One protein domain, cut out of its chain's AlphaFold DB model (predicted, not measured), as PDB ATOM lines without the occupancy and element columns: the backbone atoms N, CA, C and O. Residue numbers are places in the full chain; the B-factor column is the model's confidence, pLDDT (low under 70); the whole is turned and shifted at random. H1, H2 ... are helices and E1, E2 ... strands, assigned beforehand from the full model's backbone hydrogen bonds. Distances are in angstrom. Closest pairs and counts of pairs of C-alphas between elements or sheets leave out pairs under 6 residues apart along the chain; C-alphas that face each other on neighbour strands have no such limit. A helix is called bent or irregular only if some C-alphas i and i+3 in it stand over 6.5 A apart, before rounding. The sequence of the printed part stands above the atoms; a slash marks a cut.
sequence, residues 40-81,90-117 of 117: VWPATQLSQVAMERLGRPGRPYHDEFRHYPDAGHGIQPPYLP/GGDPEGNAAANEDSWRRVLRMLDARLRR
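AT A GLANCE: This is residues 40 to 81 and 90 to 117 of the 117 residues of the protein "Dienelactone hydrolase family protein" of Rubrobacteraceae bacterium (UniProt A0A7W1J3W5). The model is a loose, flat zigzag of three pieces: helix H1, then the strand E1 folding back through the middle, then the longer helix H2 on the other side of E1. H1 and H2 do not meet each other; E1 runs between them, and the bend at residues 56 to 61 and the far end of H2 with its tail, residues 111 to 117, stick out free. The printed part has 70 residues with two named helices and one named strand, in the order H1, E1, H2; the class is mostly helix, and E1 pairs with no named strand. The whole is loose, with a radius of gyration of the C-alphas of 14.0 A, and the C-alphas span 40 by 33 by 14 A.

IN THESE COORDINATES: Start at Val 40 and go on to C-alpha 43 at (-27.003, 7.818, 52.220), where H1 begins; it takes in residues 43 to 54 and measures 16.4 A from first to last C-alpha. Next find E1 at residues 64 to 68, with C-alpha 64 at (-25.374, 13.488, 38.624); it is 13.5 A long. After the cut, look for H2, residues 93 to 115, which measures 32.3 A and ends with C-alpha 115 at (-18.100, 29.045, 37.894).

HOW THE PARTS SIT: Begin at H1 and look across to E1: their closest C-alphas are those of Thr 44 and His 67, 6.4 A apart, and the centres are 10.1 A apart. Go on from E1 to H2, where the closest C-alphas are those of Tyr 68 and Ala 99, 6.1 A apart, with the centres 10.3 A apart. H1 and H2 are apart, with no C-alpha of the one within 8 A of the other. Check the backbones of the helices: in H1 every O i to N i+4 pair is within hydrogen-bond range, and in H2 18 of 19 are. Neither helix is bent.

THE WHOLE: The two C-alphas farthest apart are those of Gly 58 and Pro 81, at 41.6 A. The link from H1 to E1, with 9 residues between them, is short. Residues 69 to 81 hold no named element, and their C-alphas lie 9 to 19 A from the mean of all C-alphas. The link from E1 to H2 runs across the cut: residues 82 to 89 are not printed, and C-alphas 81 and 90 are 14.0 A apart. Without the stretches that stand free, the body of 57 residues spans 35 by 27 by 14 A. The mean pLDDT of the printed part is 92.7; look at residues 116 to 117, at the chain's end, for the two that are under 70.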
ATOM      1  N   VAL A  40     -23.691   5.372  59.245       90.00
ATOM      2  CA  VAL A  40     -24.352   6.468  59.964       90.00
ATOM      3  C   VAL A  40     -25.812   6.575  59.533       90.00
ATOM      4  O   VAL A  40     -26.695   6.653  60.386       90.00
ATOM      5  N   TRP A  41     -26.083   6.542  58.226       89.38
ATOM      6  CA  TRP A  41     -27.437   6.584  57.661       89.38
ATOM      7  C   TRP A  41     -27.483   5.963  56.248       89.38
ATOM      8  O   TRP A  41     -26.434   5.763  55.640       89.38
ATOM      9  N   PRO A  42     -28.667   5.659  55.675       91.50
ATOM     10  CA  PRO A  42     -28.765   5.097  54.322       91.50
ATOM     11  C   PRO A  42     -28.556   6.164  53.226       91.50
ATOM     12  O   PRO A  42     -29.490   6.547  52.517       91.50
ATOM     13  N   ALA A  43     -27.331   6.688  53.097       94.00
ATOM     14  CA  ALA A  43     -27.003   7.818  52.220       94.00
ATOM     15  C   ALA A  43     -27.346   7.564  50.743       94.00
ATOM     16  O   ALA A  43     -27.905   8.443  50.078       94.00
ATOM     17  N   THR A  44     -27.042   6.369  50.227       95.44
ATOM     18  CA  THR A  44     -27.317   5.998  48.829       95.44
ATOM     19  C   THR A  44     -28.815   5.970  48.546       95.44
ATOM     20  O   THR A  44     -29.264   6.563  47.567       95.44
ATOM     21  N   GLN A  45     -29.618   5.365  49.422       92.25
ATOM     22  CA  GLN A  45     -31.070   5.295  49.255       92.25
ATOM     23  C   GLN A  45     -31.715   6.684  49.357       92.25
ATOM     24  O   GLN A  45     -32.574   7.037  48.551       92.25
ATOM     25  N   LEU A  46     -31.273   7.513  50.306       92.50
ATOM     26  CA  LEU A  46     -31.740   8.899  50.419       92.50
ATOM     27  C   LEU A  46     -31.377   9.725  49.173       92.50
ATOM     28  O   LEU A  46     -32.181  10.533  48.704       92.50
ATOM     29  N   SER A  47     -30.197   9.485  48.598       95.94
ATOM     30  CA  SER A  47     -29.766  10.126  47.353       95.94
ATOM     31  C   SER A  47     -30.590   9.665  46.147       95.94
ATOM     32  O   SER A  47     -30.934  10.487  45.301       95.94
ATOM     33  N   GLN A  48     -30.991   8.390  46.087       94.19
ATOM     34  CA  GLN A  48     -31.907   7.882  45.056       94.19
ATOM     35  C   GLN A  48     -33.265   8.593  45.108       94.19
ATOM     36  O   GLN A  48     -33.732   9.068  44.075       94.19
ATOM     37  N   VAL A  49     -33.843   8.782  46.301       91.81
ATOM     38  CA  VAL A  49     -35.092   9.551  46.476       91.81
ATOM     39  C   VAL A  49     -34.949  10.984  45.945       91.81
ATOM     40  O   VAL A  49     -35.860  11.519  45.307       91.81
ATOM     41  N   ALA A  50     -33.801  11.626  46.177       94.94
ATOM     42  CA  ALA A  50     -33.522  12.946  45.618       94.94
ATOM     43  C   ALA A  50     -33.404  12.907  44.081       94.94
ATOM     44  O   ALA A  50     -33.988  13.759  43.410       94.94
ATOM     45  N   MET A  51     -32.720  11.911  43.508       96.31
ATOM     46  CA  MET A  51     -32.594  11.752  42.053       96.31
ATOM     47  C   MET A  51     -33.929  11.480  41.359       96.31
ATOM     48  O   MET A  51     -34.185  12.049  40.300       96.31
ATOM     49  N   GLU A  52     -34.813  10.686  41.961       93.44
ATOM     50  CA  GLU A  52     -36.170  10.457  41.451       93.44
ATOM     51  C   GLU A  52     -36.966  11.766  41.351       93.44
ATOM     52  O   GLU A  52     -37.656  12.013  40.359       93.44
ATOM     53  N   ARG A  53     -36.831  12.657  42.342       92.94
ATOM     54  CA  ARG A  53     -37.441  13.996  42.293       92.94
ATOM     55  C   ARG A  53     -36.832  14.889  41.219       92.94
ATOM     56  O   ARG A  53     -37.560  15.666  40.599       92.94
ATOM     57  N   LEU A  54     -35.518  14.807  41.022       95.50
ATOM     58  CA  LEU A  54     -34.810  15.577  39.999       95.50
ATOM     59  C   LEU A  54     -35.170  15.097  38.587       95.50
ATOM     60  O   LEU A  54     -35.315  15.924  37.693       95.50
ATOM     61  N   GLY A  55     -35.446  13.805  38.397       92.12
ATOM     62  CA  GLY A  55     -35.873  13.216  37.121       92.12
ATOM     63  C   GLY A  55     -37.246  13.669  36.595       92.12
ATOM     64  O   GLY A  55     -37.736  13.117  35.609       92.12
ATOM     65  N   ARG A  56     -37.896  14.657  37.225       82.75
ATOM     66  CA  ARG A  56     -39.179  15.204  36.767       82.75
ATOM     67  C   ARG A  56     -39.049  15.891  35.394       82.75
ATOM     68  O   ARG A  56     -38.047  16.563  35.132       82.75
ATOM     69  N   PRO A  57     -40.081  15.798  34.531       86.88
ATOM     70  CA  PRO A  57     -40.076  16.455  33.225       86.88
ATOM     71  C   PRO A  57     -39.784  17.957  33.317       86.88
ATOM     72  O   PRO A  57     -40.326  18.656  34.174       86.88
ATOM     73  N   GLY A  58     -38.953  18.459  32.401       87.06
ATOM     74  CA  GLY A  58     -38.653  19.889  32.278       87.06
ATOM     75  C   GLY A  58     -37.480  20.394  33.123       87.06
ATOM     76  O   GLY A  58     -37.221  21.596  33.109       87.06
ATOM     77  N   ARG A  59     -36.744  19.524  33.829       93.75
ATOM     78  CA  ARG A  59     -35.508  19.930  34.511       93.75
ATOM     79  C   ARG A  59     -34.412  20.291  33.487       93.75
ATOM     80  O   ARG A  59     -34.015  19.428  32.711       93.75
ATOM     81  N   PRO A  60     -33.899  21.541  33.472       93.31
ATOM     82  CA  PRO A  60     -32.954  22.002  32.447       93.31
ATOM     83  C   PRO A  60     -31.483  21.774  32.829       93.31
ATOM     84  O   PRO A  60     -30.581  22.168  32.091       93.31
ATOM     85  N   TYR A  61     -31.228  21.206  34.008       93.50
ATOM     86  CA  TYR A  61     -29.890  21.022  34.552       93.50
ATOM     87  C   TYR A  61     -29.466  19.559  34.451       93.50
ATOM     88  O   TYR A  61     -30.284  18.658  34.598       93.50
ATOM     89  N   HIS A  62     -28.172  19.336  34.225       92.44
ATOM     90  CA  HIS A  62     -27.584  18.003  34.247       92.44
ATOM     91  C   HIS A  62     -27.204  17.636  35.683       92.44
ATOM     92  O   HIS A  62     -26.167  18.089  36.176       92.44
ATOM     93  N   ASP A  63     -28.044  16.840  36.336       96.06
ATOM     94  CA  ASP A  63     -27.743  16.279  37.652       96.06
ATOM     95  C   ASP A  63     -26.973  14.973  37.534       96.06
ATOM     96  O   ASP A  63     -27.094  14.231  36.559       96.06
ATOM     97  N   GLU A  64     -26.185  14.685  38.555       96.75
ATOM     98  CA  GLU A  64     -25.374  13.488  38.624       96.75
ATOM     99  C   GLU A  64     -25.475  12.876  40.018       96.75
ATOM    100  O   GLU A  64     -25.483  13.577  41.027       96.75
ATOM    101  N   PHE A  65     -25.509  11.549  40.071       98.19
ATOM    102  CA  PHE A  65     -25.382  10.804  41.310       98.19
ATOM    103  C   PHE A  65     -24.276   9.769  41.179       98.19
ATOM    104  O   PHE A  65     -24.214   9.029  40.191       98.19
ATOM    105  N   ARG A  66     -23.390   9.739  42.172       98.31
ATOM    106  CA  ARG A  66     -22.345   8.733  42.316       98.31
ATOM    107  C   ARG A  66     -22.392   8.120  43.691       98.31
ATOM    108  O   ARG A  66     -22.428   8.829  44.688       98.31
ATOM    109  N   HIS A  67     -22.344   6.802  43.708       98.00
ATOM    110  CA  HIS A  67     -22.211   6.033  44.922       98.00
ATOM    111  C   HIS A  67     -21.030   5.074  44.781       98.00
ATOM    112  O   HIS A  67     -20.694   4.658  43.667       98.00
ATOM    113  N   TYR A  68     -20.382   4.785  45.901       98.25
ATOM    114  CA  TYR A  68     -19.186   3.955  45.960       98.25
ATOM    115  C   TYR A  68     -19.469   2.734  46.847       98.25
ATOM    116  O   TYR A  68     -19.707   2.929  48.043       98.25
ATOM    117  N   PRO A  69     -19.450   1.503  46.292       97.38
ATOM    118  CA  PRO A  69     -19.814   0.284  47.021       97.38
ATOM    119  C   PRO A  69     -19.057   0.097  48.338       97.38
ATOM    120  O   PRO A  69     -19.653  -0.189  49.372       97.38
ATOM    121  N   ASP A  70     -17.750   0.348  48.301       96.50
ATOM    122  CA  ASP A  70     -16.838   0.053  49.406       96.50
ATOM    123  C   ASP A  70     -16.503   1.291  50.256       96.50
ATOM    124  O   ASP A  70     -15.612   1.249  51.106       96.50
ATOM    125  N   ALA A  71     -17.210   2.407  50.045       96.31
ATOM    126  CA  ALA A  71     -17.019   3.631  50.818       96.31
ATOM    127  C   ALA A  71     -18.057   3.774  51.935       96.31
ATOM    128  O   ALA A  71     -19.230   3.434  51.776       96.31
ATOM    129  N   GLY A  72     -17.614   4.322  53.063       94.25
ATOM    130  CA  GLY A  72     -18.457   4.683  54.192       94.25
ATOM    131  C   GLY A  72     -18.967   6.116  54.128       94.25
ATOM    132  O   GLY A  72     -18.949   6.782  53.095       94.25
ATOM    133  N   HIS A  73     -19.375   6.617  55.289       93.88
ATOM    134  CA  HIS A  73     -19.896   7.974  55.453       93.88
ATOM    135  C   HIS A  73     -18.869   9.074  55.132       93.88
ATOM    136  O   HIS A  73     -19.206  10.158  54.659       93.88
ATOM    137  N   GLY A  74     -17.600   8.820  55.460       90.88
ATOM    138  CA  GLY A  74     -16.541   9.823  55.498       90.88
ATOM    139  C   GLY A  74     -15.879  10.083  54.149       90.88
ATOM    140  O   GLY A  74     -14.671   9.896  54.043       90.88
ATOM    141  N   ILE A  75     -16.635  10.530  53.143       93.50
ATOM    142  CA  ILE A  75     -16.053  10.969  51.866       93.50
ATOM    143  C   ILE A  75     -15.408  12.349  52.052       93.50
ATOM    144  O   ILE A  75     -16.042  13.313  52.485       93.50
ATOM    145  N   GLN A  76     -14.120  12.432  51.749       91.56
ATOM    146  CA  GLN A  76     -13.216  13.522  52.096       91.56
ATOM    147  C   GLN A  76     -12.413  14.002  50.875       91.56
ATOM    148  O   GLN A  76     -12.400  13.339  49.836       91.56
ATOM    149  N   PRO A  77     -11.697  15.140  50.978       93.62
ATOM    150  CA  PRO A  77     -10.653  15.476  50.017       93.62
ATOM    151  C   PRO A  77      -9.629  14.335  49.854       93.62
ATOM    152  O   PRO A  77      -9.357  13.604  50.813       93.62
ATOM    153  N   PRO A  78      -9.033  14.181  48.660       94.06
ATOM    154  CA  PRO A  78      -8.113  13.092  48.374       94.06
ATOM    155  C   PRO A  78      -6.858  13.171  49.243       94.06
ATOM    156  O   PRO A  78      -6.420  14.251  49.641       94.06
ATOM    157  N   TYR A  79      -6.260  12.004  49.487       90.12
ATOM    158  CA  TYR A  79      -4.999  11.823  50.219       90.12
ATOM    159  C   TYR A  79      -5.034  12.169  51.715       90.12
ATOM    160  O   TYR A  79      -3.996  12.125  52.377       90.12
ATOM    161  N   LEU A  80      -6.213  12.450  52.279       88.19
ATOM    162  CA  LEU A  80      -6.408  12.347  53.723       88.19
ATOM    163  C   LEU A  80      -6.429  10.872  54.154       88.19
ATOM    164  O   LEU A  80      -6.774  10.006  53.343       88.19
ATOM    165  N   PRO A  81      -6.058  10.559  55.411       84.00
ATOM    166  CA  PRO A  81      -6.111   9.193  55.913       84.00
ATOM    167  C   PRO A  81      -7.512   8.591  55.751       84.00
ATOM    168  O   PRO A  81      -8.460   9.018  56.399       84.00
ATOM    169  N   GLY A  90     -18.045   3.080  58.361       92.06
ATOM    170  CA  GLY A  90     -18.208   2.202  57.210       92.06
ATOM    171  C   GLY A  90     -17.106   2.304  56.157       92.06
ATOM    172  O   GLY A  90     -16.230   3.170  56.225       92.06
ATOM    173  N   GLY A  91     -17.192   1.407  55.175       93.56
ATOM    174  CA  GLY A  91     -16.235   1.275  54.077       93.56
ATOM    175  C   GLY A  91     -14.874   0.723  54.492       93.56
ATOM    176  O   GLY A  91     -14.517   0.687  55.672       93.56
ATOM    177  N   ASP A  92     -14.090   0.282  53.521       93.94
ATOM    178  CA  ASP A  92     -12.699  -0.103  53.754       93.94
ATOM    179  C   ASP A  92     -11.733   1.030  53.344       93.94
ATOM    180  O   ASP A  92     -12.136   1.988  52.676       93.94
ATOM    181  N   PRO A  93     -10.461   0.998  53.791       93.81
ATOM    182  CA  PRO A  93      -9.513   2.063  53.478       93.81
ATOM    183  C   PRO A  93      -9.280   2.289  51.977       93.81
ATOM    184  O   PRO A  93      -9.051   3.430  51.578       93.81
ATOM    185  N   GLU A  94      -9.323   1.240  51.152       95.62
ATOM    186  CA  GLU A  94      -9.107   1.337  49.705       95.62
ATOM    187  C   GLU A  94     -10.330   1.960  49.021       95.62
ATOM    188  O   GLU A  94     -10.191   2.935  48.280       95.62
ATOM    189  N   GLY A  95     -11.529   1.480  49.356       96.19
ATOM    190  CA  GLY A  95     -12.803   2.011  48.889       96.19
ATOM    191  C   GLY A  95     -13.002   3.476  49.272       96.19
ATOM    192  O   GLY A  95     -13.346   4.301  48.423       96.19
ATOM    193  N   ASN A  96     -12.698   3.838  50.521       95.69
ATOM    194  CA  ASN A  96     -12.743   5.224  50.985       95.69
ATOM    195  C   ASN A  96     -11.729   6.109  50.236       95.69
ATOM    196  O   ASN A  96     -12.079   7.204  49.795       95.69
ATOM    197  N   ALA A  97     -10.488   5.650  50.041       95.75
ATOM    198  CA  ALA A  97      -9.480   6.414  49.303       95.75
ATOM    199  C   ALA A  97      -9.876   6.630  47.831       95.75
ATOM    200  O   ALA A  97      -9.767   7.749  47.320       95.75
ATOM    201  N   ALA A  98     -10.385   5.588  47.166       97.19
ATOM    202  CA  ALA A  98     -10.859   5.660  45.788       97.19
ATOM    203  C   ALA A  98     -12.070   6.597  45.643       97.19
ATOM    204  O   ALA A  98     -12.117   7.419  44.720       97.19
ATOM    205  N   ALA A  99     -13.021   6.530  46.581       97.56
ATOM    206  CA  ALA A  99     -14.171   7.427  46.626       97.56
ATOM    207  C   ALA A  99     -13.752   8.889  46.818       97.56
ATOM    208  O   ALA A  99     -14.256   9.766  46.113       97.56
ATOM    209  N   ASN A 100     -12.795   9.163  47.710       96.75
ATOM    210  CA  ASN A 100     -12.248  10.505  47.924       96.75
ATOM    211  C   ASN A 100     -11.642  11.075  46.634       96.75
ATOM    212  O   ASN A 100     -11.904  12.220  46.266       96.75
ATOM    213  N   GLU A 101     -10.861  10.273  45.909       97.88
ATOM    214  CA  GLU A 101     -10.221  10.714  44.671       97.88
ATOM    215  C   GLU A 101     -11.220  10.985  43.538       97.88
ATOM    216  O   GLU A 101     -11.184  12.061  42.924       97.88
ATOM    217  N   ASP A 102     -12.119  10.043  43.244       98.38
ATOM    218  CA  ASP A 102     -13.071  10.206  42.140       98.38
ATOM    219  C   ASP A 102     -14.107  11.299  42.436       98.38
ATOM    220  O   ASP A 102     -14.367  12.154  41.579       98.38
ATOM    221  N   SER A 103     -14.660  11.327  43.654       97.94
ATOM    222  CA  SER A 103     -15.669  12.324  44.033       97.94
ATOM    223  C   SER A 103     -15.103  13.739  43.983       97.94
ATOM    224  O   SER A 103     -15.742  14.638  43.431       97.94
ATOM    225  N   TRP A 104     -13.868  13.940  44.444       97.75
ATOM    226  CA  TRP A 104     -13.208  15.238  44.391       97.75
ATOM    227  C   TRP A 104     -13.026  15.735  42.959       97.75
ATOM    228  O   TRP A 104     -13.367  16.876  42.639       97.75
ATOM    229  N   ARG A 105     -12.566  14.864  42.050       97.56
ATOM    230  CA  ARG A 105     -12.450  15.203  40.621       97.56
ATOM    231  C   ARG A 105     -13.804  15.602  40.030       97.56
ATOM    232  O   ARG A 105     -13.855  16.511  39.204       97.56
ATOM    233  N   ARG A 106     -14.901  14.954  40.434       97.19
ATOM    234  CA  ARG A 106     -16.263  15.296  39.979       97.19
ATOM    235  C   ARG A 106     -16.736  16.639  40.502       97.19
ATOM    236  O   ARG A 106     -17.221  17.441  39.706       97.19
ATOM    237  N   VAL A 107     -16.551  16.894  41.796       96.25
ATOM    238  CA  VAL A 107     -16.871  18.184  42.419       96.25
ATOM    239  C   VAL A 107     -16.140  19.302  41.683       96.25
ATOM    240  O   VAL A 107     -16.777  20.252  41.229       96.25
ATOM    241  N   LEU A 108     -14.830  19.151  41.462       95.75
ATOM    242  CA  LEU A 108     -14.053  20.133  40.711       95.75
ATOM    243  C   LEU A 108     -14.584  20.311  39.287       95.75
ATOM    244  O   LEU A 108     -14.834  21.446  38.903       95.75
ATOM    245  N   ARG A 109     -14.832  19.236  38.525       95.19
ATOM    246  CA  ARG A 109     -15.391  19.336  37.159       95.19
ATOM    247  C   ARG A 109     -16.725  20.084  37.115       95.19
ATOM    248  O   ARG A 109     -16.936  20.897  36.217       95.19
ATOM    249  N   MET A 110     -17.622  19.813  38.062       94.00
ATOM    250  CA  MET A 110     -18.926  20.473  38.141       94.00
ATOM    251  C   MET A 110     -18.779  21.974  38.410       94.00
ATOM    252  O   MET A 110     -19.425  22.782  37.740       94.00
ATOM    253  N   LEU A 111     -17.923  22.344  39.367       93.50
ATOM    254  CA  LEU A 111     -17.646  23.741  39.698       93.50
ATOM    255  C   LEU A 111     -16.960  24.456  38.528       93.50
ATOM    256  O   LEU A 111     -17.358  25.560  38.163       93.50
ATOM    257  N   ASP A 112     -15.986  23.806  37.891       93.50
ATOM    258  CA  ASP A 112     -15.225  24.334  36.758       93.50
ATOM    259  C   ASP A 112     -16.128  24.737  35.595       93.50
ATOM    260  O   ASP A 112     -16.084  25.866  35.109       93.50
ATOM    261  N   ALA A 113     -17.023  23.826  35.214       88.25
ATOM    262  CA  ALA A 113     -17.907  23.989  34.074       88.25
ATOM    263  C   ALA A 113     -18.972  25.085  34.270       88.25
ATOM    264  O   ALA A 113     -19.743  25.346  33.344       88.25
ATOM    265  N   ARG A 114     -19.100  25.660  35.475       79.62
ATOM    266  CA  ARG A 114     -20.213  26.553  35.844       79.62
ATOM    267  C   ARG A 114     -19.791  27.839  36.551       79.62
ATOM    268  O   ARG A 114     -20.587  28.773  36.579       79.62
ATOM    269  N   LEU A 115     -18.588  27.895  37.123       82.19
ATOM    270  CA  LEU A 115     -18.100  29.045  37.894       82.19
ATOM    271  C   LEU A 115     -16.888  29.740  37.273       82.19
ATOM    272  O   LEU A 115     -16.545  30.839  37.712       82.19
ATOM    273  N   ARG A 116     -16.250  29.154  36.251       68.88
ATOM    274  CA  ARG A 116     -15.260  29.891  35.462       68.88
ATOM    275  C   ARG A 116     -15.983  30.953  34.633       68.88
ATOM    276  O   ARG A 116     -16.818  30.622  33.797       68.88
ATOM    277  N   ARG A 117     -15.706  32.217  34.965       54.84
ATOM    278  CA  ARG A 117     -16.144  33.398  34.214       54.84
ATOM    279  C   ARG A 117     -15.313  33.568  32.953       54.84
ATOM    280  O   ARG A 117     -14.100  33.276  33.031       54.84
TER     281      ARG A 117